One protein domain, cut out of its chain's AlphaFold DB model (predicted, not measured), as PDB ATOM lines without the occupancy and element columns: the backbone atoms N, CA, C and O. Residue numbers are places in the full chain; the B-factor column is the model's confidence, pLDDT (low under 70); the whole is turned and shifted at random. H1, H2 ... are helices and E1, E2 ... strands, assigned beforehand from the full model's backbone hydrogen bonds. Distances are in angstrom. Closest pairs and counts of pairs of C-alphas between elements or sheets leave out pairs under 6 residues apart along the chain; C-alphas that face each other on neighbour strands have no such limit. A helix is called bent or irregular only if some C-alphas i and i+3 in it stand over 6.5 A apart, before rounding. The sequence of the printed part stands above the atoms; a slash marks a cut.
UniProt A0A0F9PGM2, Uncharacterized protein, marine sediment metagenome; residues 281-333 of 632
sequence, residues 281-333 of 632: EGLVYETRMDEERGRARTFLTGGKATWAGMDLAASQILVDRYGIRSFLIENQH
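AT A GLANCE: This is residues 281 to 333 of the 632 residues of an uncharacterized protein of marine sediment metagenome (UniProt A0A0F9PGM2). A long bent hairpin of two strands, E1 and E2, makes the length of the domain, and H1 packs on its strand E2. From the end of H1 the backbone turns a corner into H2, which runs beside the hairpin with few close approaches to it. The printed part has 53 residues, with the named elements in the order E1, E2, H1, H2; the two strands form one antiparallel sheet, and the class is mixed, helices and strands. The whole is compact, with a radius of gyration of the C-alphas of 11.0 A, yet elongated, spanning 32 by 18 by 17 A.

IN THESE COORDINATES: E1, residues 281 to 290, begins at C-alpha 281 (-11.110, -0.086, -3.164), measures 25.0 A and bends by 50 degrees at residue 287. E2, residues 295 to 305, measures 27.0 A and bends by 62 degrees at residue 302. H1, residues 312 to 322, measures 15.4 A. H2, residues 324 to 332, measures 10.1 A and ends at C-alpha 332 (-14.560, 7.477, -2.142).

HOW THE PARTS SIT: E1 and E2 are an antiparallel hairpin at 161 degrees, with N 286 and O 299 at 2.9 A and N 297 and O 288 at 2.9 A, within hydrogen-bond range. E2 and H1 have 11 pairs of C-alphas within 8 A, the closest being Leu 300 and Gln 316 at 6.1 A. E1 and H1 are apart. H1 and H2 touch only at the corner by their link, and only just, with 3 pairs of C-alphas within 8 A; Val 319 and Phe 327 are the closest at 5.9 A. Their lines stand at a steep tilt of 55 degrees, opposite ways. E1 and H2 are near each other, with 6 pairs of C-alphas within 10 A. In H1 and H2 every O i to N i+4 pair is within hydrogen-bond range.

THE WHOLE: The C-alphas farthest apart, Gly 294 and Trp 307, are 32.4 A apart. The printed part has no cut and no long link. Its mean pLDDT is 86.7, and no printed residue is under 70.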
ATOM      1  N   GLU A 281     -12.102  -0.017  -2.095       92.81
ATOM      2  CA  GLU A 281     -11.110  -0.086  -3.164       92.81
ATOM      3  C   GLU A 281     -11.683  -0.801  -4.388       92.81
ATOM      4  O   GLU A 281     -12.263  -1.885  -4.281       92.81
ATOM      5  N   GLY A 282     -11.501  -0.205  -5.568       86.94
ATOM      6  CA  GLY A 282     -11.993  -0.782  -6.818       86.94
ATOM      7  C   GLY A 282     -13.516  -0.924  -6.856       86.94
ATOM      8  O   GLY A 282     -14.009  -1.927  -7.366       86.94
ATOM      9  N   LEU A 283     -14.247   0.042  -6.284       90.12
ATOM     10  CA  LEU A 283     -15.709   0.058  -6.285       90.12
ATOM     11  C   LEU A 283     -16.270  -0.138  -7.699       90.12
ATOM     12  O   LEU A 283     -15.957   0.625  -8.615       90.12
ATOM     13  N   VAL A 284     -17.160  -1.116  -7.834       86.62
ATOM     14  CA  VAL A 284     -17.979  -1.340  -9.026       86.62
ATOM     15  C   VAL A 284     -19.433  -1.169  -8.625       86.62
ATOM     16  O   VAL A 284     -19.871  -1.699  -7.601       86.62
ATOM     17  N   TYR A 285     -20.181  -0.416  -9.421       87.50
ATOM     18  CA  TYR A 285     -21.604  -0.220  -9.208       87.50
ATOM     19  C   TYR A 285     -22.351  -0.148 -10.532       87.50
ATOM     20  O   TYR A 285     -21.792   0.225 -11.561       87.50
ATOM     21  N   GLU A 286     -23.632  -0.491 -10.489       75.19
ATOM     22  CA  GLU A 286     -24.541  -0.397 -11.625       75.19
ATOM     23  C   GLU A 286     -25.860   0.238 -11.192       75.19
ATOM     24  O   GLU A 286     -26.382  -0.051 -10.113       75.19
ATOM     25  N   THR A 287     -26.428   1.098 -12.032       79.56
ATOM     26  CA  THR A 287     -27.795   1.584 -11.839       79.56
ATOM     27  C   THR A 287     -28.733   0.750 -12.694       79.56
ATOM     28  O   THR A 287     -28.588   0.681 -13.911       79.56
ATOM     29  N   ARG A 288     -29.712   0.115 -12.052       78.44
ATOM     30  CA  ARG A 288     -30.729  -0.702 -12.723       78.44
ATOM     31  C   ARG A 288     -32.095  -0.502 -12.081       78.44
ATOM     32  O   ARG A 288     -32.208   0.073 -10.997       78.44
ATOM     33  N   MET A 289     -33.146  -0.962 -12.755       79.94
ATOM     34  CA  MET A 289     -34.497  -0.955 -12.196       79.94
ATOM     35  C   MET A 289     -34.572  -1.921 -11.004       79.94
ATOM     36  O   MET A 289     -34.243  -3.096 -11.131       79.94
ATOM     37  N   ASP A 290     -35.002  -1.425  -9.847       83.44
ATOM     38  CA  ASP A 290     -35.395  -2.243  -8.700       83.44
ATOM     39  C   ASP A 290     -36.856  -2.664  -8.927       83.44
ATOM     40  O   ASP A 290     -37.761  -1.838  -8.793       83.44
ATOM     41  N   GLU A 291     -37.083  -3.911  -9.353       82.00
ATOM     42  CA  GLU A 291     -38.417  -4.428  -9.707       82.00
ATOM     43  C   GLU A 291     -39.393  -4.404  -8.524       82.00
ATOM     44  O   GLU A 291     -40.576  -4.120  -8.705       82.00
ATOM     45  N   GLU A 292     -38.894  -4.626  -7.307       84.00
ATOM     46  CA  GLU A 292     -39.700  -4.624  -6.085       84.00
ATOM     47  C   GLU A 292     -40.207  -3.212  -5.764       84.00
ATOM     48  O   GLU A 292     -41.355  -3.012  -5.357       84.00
ATOM     49  N   ARG A 293     -39.357  -2.202  -5.978       80.50
ATOM     50  CA  ARG A 293     -39.683  -0.798  -5.680       80.50
ATOM     51  C   ARG A 293     -40.204  -0.012  -6.881       80.50
ATOM     52  O   ARG A 293     -40.685   1.109  -6.697       80.50
ATOM     53  N   GLY A 294     -40.092  -0.561  -8.088       80.19
ATOM     54  CA  GLY A 294     -40.475   0.078  -9.345       80.19
ATOM     55  C   GLY A 294     -39.718   1.378  -9.641       80.19
ATOM     56  O   GLY A 294     -40.314   2.316 -10.171       80.19
ATOM     57  N   ARG A 295     -38.439   1.482  -9.247       73.81
ATOM     58  CA  ARG A 295     -37.601   2.677  -9.474       73.81
ATOM     59  C   ARG A 295     -36.141   2.319  -9.743       73.81
ATOM     60  O   ARG A 295     -35.670   1.288  -9.279       73.81
ATOM     61  N   ALA A 296     -35.413   3.193 -10.440       71.06
ATOM     62  CA  ALA A 296     -33.968   3.046 -10.606       71.06
ATOM     63  C   ALA A 296     -33.256   3.113  -9.244       71.06
ATOM     64  O   ALA A 296     -33.562   3.975  -8.415       71.06
ATOM     65  N   ARG A 297     -32.322   2.190  -9.017       82.62
ATOM     66  CA  ARG A 297     -31.485   2.110  -7.818       82.62
ATOM     67  C   ARG A 297     -30.061   1.758  -8.232       82.62
ATOM     68  O   ARG A 297     -29.859   0.947  -9.135       82.62
ATOM     69  N   THR A 298     -29.086   2.357  -7.560       84.06
ATOM     70  CA  THR A 298     -27.671   2.023  -7.736       84.06
ATOM     71  C   THR A 298     -27.289   0.883  -6.803       84.06
ATOM     72  O   THR A 298     -27.488   0.983  -5.595       84.06
ATOM     73  N   PHE A 299     -26.747  -0.191  -7.366       87.75
ATOM     74  CA  PHE A 299     -26.275  -1.370  -6.655       87.75
ATOM     75  C   PHE A 299     -24.751  -1.396  -6.679       87.75
ATOM     76  O   PHE A 299     -24.153  -1.313  -7.749       87.75
ATOM     77  N   LEU A 300     -24.128  -1.539  -5.515       90.81
ATOM     78  CA  LEU A 300     -22.704  -1.803  -5.384       90.81
ATOM     79  C   LEU A 300     -22.472  -3.291  -5.664       90.81
ATOM     80  O   LEU A 300     -22.949  -4.152  -4.925       90.81
ATOM     81  N   THR A 301     -21.790  -3.599  -6.763       90.38
ATOM     82  CA  THR A 301     -21.628  -4.965  -7.286       90.38
ATOM     83  C   THR A 301     -20.231  -5.532  -7.073       90.38
ATOM     84  O   THR A 301     -20.031  -6.735  -7.238       90.38
ATOM     85  N   GLY A 302     -19.262  -4.706  -6.677       86.38
ATOM     86  CA  GLY A 302     -17.903  -5.166  -6.425       86.38
ATOM     87  C   GLY A 302     -17.005  -4.128  -5.768       86.38
ATOM     88  O   GLY A 302     -17.377  -2.967  -5.596       86.38
ATOM     89  N   GLY A 303     -15.809  -4.583  -5.407       93.62
ATOM     90  CA  GLY A 303     -14.797  -3.819  -4.684       93.62
ATOM     91  C   GLY A 303     -14.447  -4.459  -3.340       93.62
ATOM     92  O   GLY A 303     -15.101  -5.402  -2.891       93.62
ATOM     93  N   LYS A 304     -13.383  -3.964  -2.708       94.75
ATOM     94  CA  LYS A 304     -12.881  -4.450  -1.421       94.75
ATOM     95  C   LYS A 304     -12.974  -3.343  -0.380       94.75
ATOM     96  O   LYS A 304     -12.415  -2.273  -0.575       94.75
ATOM     97  N   ALA A 305     -13.648  -3.601   0.733       94.38
ATOM     98  CA  ALA A 305     -13.712  -2.635   1.820       94.38
ATOM     99  C   ALA A 305     -12.329  -2.396   2.438       94.38
ATOM    100  O   ALA A 305     -11.594  -3.351   2.707       94.38
ATOM    101  N   THR A 306     -11.989  -1.131   2.675       94.12
ATOM    102  CA  THR A 306     -10.751  -0.748   3.376       94.12
ATOM    103  C   THR A 306     -10.868  -0.906   4.886       94.12
ATOM    104  O   THR A 306      -9.858  -1.000   5.581       94.12
ATOM    105  N   TRP A 307     -12.098  -1.011   5.391       92.94
ATOM    106  CA  TRP A 307     -12.393  -1.279   6.788       92.94
ATOM    107  C   TRP A 307     -13.620  -2.173   6.940       92.94
ATOM    108  O   TRP A 307     -14.634  -1.972   6.271       92.94
ATOM    109  N   ALA A 308     -13.539  -3.139   7.857       87.88
ATOM    110  CA  ALA A 308     -14.602  -4.110   8.106       87.88
ATOM    111  C   ALA A 308     -15.924  -3.459   8.550       87.88
ATOM    112  O   ALA A 308     -16.990  -3.985   8.254       87.88
ATOM    113  N   GLY A 309     -15.867  -2.294   9.209       86.19
ATOM    114  CA  GLY A 309     -17.065  -1.564   9.639       86.19
ATOM    115  C   GLY A 309     -17.847  -0.896   8.507       86.19
ATOM    116  O   GLY A 309     -18.958  -0.427   8.733       86.19
ATOM    117  N   MET A 310     -17.284  -0.843   7.298       90.50
ATOM    118  CA  MET A 310     -17.884  -0.195   6.132       90.50
ATOM    119  C   MET A 310     -17.789  -1.108   4.904       90.50
ATOM    120  O   MET A 310     -17.293  -0.716   3.846       90.50
ATOM    121  N   ASP A 311     -18.256  -2.347   5.053       92.31
ATOM    122  CA  ASP A 311     -18.320  -3.312   3.958       92.31
ATOM    123  C   ASP A 311     -19.265  -2.873   2.814       92.31
ATOM    124  O   ASP A 311     -19.874  -1.797   2.839       92.31
ATOM    125  N   LEU A 312     -19.388  -3.697   1.766       93.56
ATOM    126  CA  LEU A 312     -20.274  -3.396   0.633       93.56
ATOM    127  C   LEU A 312     -21.744  -3.257   1.054       93.56
ATOM    128  O   LEU A 312     -22.458  -2.441   0.476       93.56
ATOM    129  N   ALA A 313     -22.204  -4.015   2.053       93.12
ATOM    130  CA  ALA A 313     -23.588  -3.963   2.512       93.12
ATOM    131  C   ALA A 313     -23.864  -2.673   3.300       93.12
ATOM    132  O   ALA A 313     -24.845  -1.978   3.022       93.12
ATOM    133  N   ALA A 314     -22.971  -2.305   4.219       91.88
ATOM    134  CA  ALA A 314     -23.012  -1.032   4.930       91.88
ATOM    135  C   ALA A 314     -22.930   0.149   3.950       91.88
ATOM    136  O   ALA A 314     -23.738   1.077   4.012       91.88
ATOM    137  N   SER A 315     -22.024   0.074   2.974       94.38
ATOM    138  CA  SER A 315     -21.877   1.082   1.918       94.38
ATOM    139  C   SER A 315     -23.121   1.189   1.028       94.38
ATOM    140  O   SER A 315     -23.538   2.293   0.679       94.38
ATOM    141  N   GLN A 316     -23.777   0.070   0.708       95.69
ATOM    142  CA  GLN A 316     -25.025   0.068  -0.059       95.69
ATOM    143  C   GLN A 316     -26.144   0.820   0.671       95.69
ATOM    144  O   GLN A 316     -26.893   1.563   0.038       95.69
ATOM    145  N   ILE A 317     -26.249   0.667   1.997       94.12
ATOM    146  CA  ILE A 317     -27.230   1.403   2.813       94.12
ATOM    147  C   ILE A 317     -27.002   2.913   2.694       94.12
ATOM    148  O   ILE A 317     -27.960   3.684   2.625       94.12
ATOM    149  N   LEU A 318     -25.743   3.344   2.662       91.62
ATOM    150  CA  LEU A 318     -25.385   4.749   2.515       91.62
ATOM    151  C   LEU A 318     -25.749   5.293   1.127       91.62
ATOM    152  O   LEU A 318     -26.410   6.330   1.034       91.62
ATOM    153  N   VAL A 319     -25.421   4.551   0.066       87.00
ATOM    154  CA  VAL A 319     -25.812   4.884  -1.315       87.00
ATOM    155  C   VAL A 319     -27.330   4.970  -1.464       87.00
ATOM    156  O   VAL A 319     -27.832   5.890  -2.104       87.00
ATOM    157  N   ASP A 320     -28.082   4.069  -0.834       87.19
ATOM    158  CA  ASP A 320     -29.547   4.120  -0.851       87.19
ATOM    159  C   ASP A 320     -30.111   5.334  -0.104       87.19
ATOM    160  O   ASP A 320     -31.197   5.815  -0.434       87.19
ATOM    161  N   ARG A 321     -29.403   5.802   0.931       87.31
ATOM    162  CA  ARG A 321     -29.862   6.879   1.810       87.31
ATOM    163  C   ARG A 321     -29.622   8.259   1.213       87.31
ATOM    164  O   ARG A 321     -30.519   9.093   1.285       87.31
ATOM    165  N   TYR A 322     -28.433   8.508   0.668       82.06
ATOM    166  CA  TYR A 322     -28.055   9.838   0.176       82.06
ATOM    167  C   TYR A 322     -27.535   9.858  -1.270       82.06
ATOM    168  O   TYR A 322     -27.138  10.909  -1.761       82.06
ATOM    169  N   GLY A 323     -27.584   8.732  -1.984       81.62
ATOM    170  CA  GLY A 323     -27.249   8.648  -3.405       81.62
ATOM    171  C   GLY A 323     -25.778   8.339  -3.693       81.62
ATOM    172  O   GLY A 323     -24.884   8.565  -2.876       81.62
ATOM    173  N   ILE A 324     -25.525   7.824  -4.903       84.12
ATOM    174  CA  ILE A 324     -24.182   7.426  -5.347       84.12
ATOM    175  C   ILE A 324     -23.225   8.618  -5.435       84.12
ATOM    176  O   ILE A 324     -22.095   8.499  -4.987       84.12
ATOM    177  N   ARG A 325     -23.670   9.787  -5.915       79.38
ATOM    178  CA  ARG A 325     -22.817  10.982  -6.035       79.38
ATOM    179  C   ARG A 325     -22.220  11.395  -4.687       79.38
ATOM    180  O   ARG A 325     -21.003  11.489  -4.563       79.38
ATOM    181  N   SER A 326     -23.057  11.558  -3.663       82.31
ATOM    182  CA  SER A 326     -22.585  11.895  -2.316       82.31
ATOM    183  C   SER A 326     -21.689  10.801  -1.732       82.31
ATOM    184  O   SER A 326     -20.700  11.123  -1.089       82.31
ATOM    185  N   PHE A 327     -21.957   9.520  -2.013       86.69
ATOM    186  CA  PHE A 327     -21.057   8.435  -1.611       86.69
ATOM    187  C   PHE A 327     -19.687   8.532  -2.300       86.69
ATOM    188  O   PHE A 327     -18.649   8.367  -1.665       86.69
ATOM    189  N   LEU A 328     -19.649   8.839  -3.595       85.56
ATOM    190  CA  LEU A 328     -18.390   8.999  -4.317       85.56
ATOM    191  C   LEU A 328     -17.544  10.142  -3.728       85.56
ATOM    192  O   LEU A 328     -16.340   9.974  -3.546       85.56
ATOM    193  N   ILE A 329     -18.164  11.257  -3.347       80.56
ATOM    194  CA  ILE A 329     -17.470  12.411  -2.755       80.56
ATOM    195  C   ILE A 329     -17.037  12.108  -1.310       80.56
ATOM    196  O   ILE A 329     -15.847  12.087  -0.995       80.56
ATOM    197  N   GLU A 330     -17.997  11.792  -0.439       85.94
ATOM    198  CA  GLU A 330     -17.797  11.677   1.011       85.94
ATOM    199  C   GLU A 330     -17.040  10.409   1.427       85.94
ATOM    200  O   GLU A 330     -16.324  10.402   2.433       85.94
ATOM    201  N   ASN A 331     -17.213   9.319   0.677       91.25
ATOM    202  CA  ASN A 331     -16.701   7.995   1.025       91.25
ATOM    203  C   ASN A 331     -15.612   7.496   0.080       91.25
ATOM    204  O   ASN A 331     -14.804   6.669   0.493       91.25
ATOM    205  N   GLN A 332     -15.581   7.925  -1.181       90.25
ATOM    206  CA  GLN A 332     -14.560   7.477  -2.142       90.25
ATOM    207  C   GLN A 332     -13.524   8.546  -2.475       90.25
ATOM    208  O   GLN A 332     -12.615   8.261  -3.255       90.25
ATOM    209  N   HIS A 333     -13.644   9.749  -1.904       87.62
ATOM    210  CA  HIS A 333     -12.762  10.881  -2.196       87.62
ATOM    211  C   HIS A 333     -12.700  11.199  -3.697       87.62
ATOM    212  O   HIS A 333     -11.648  11.577  -4.222       87.62
TER     213      HIS A 333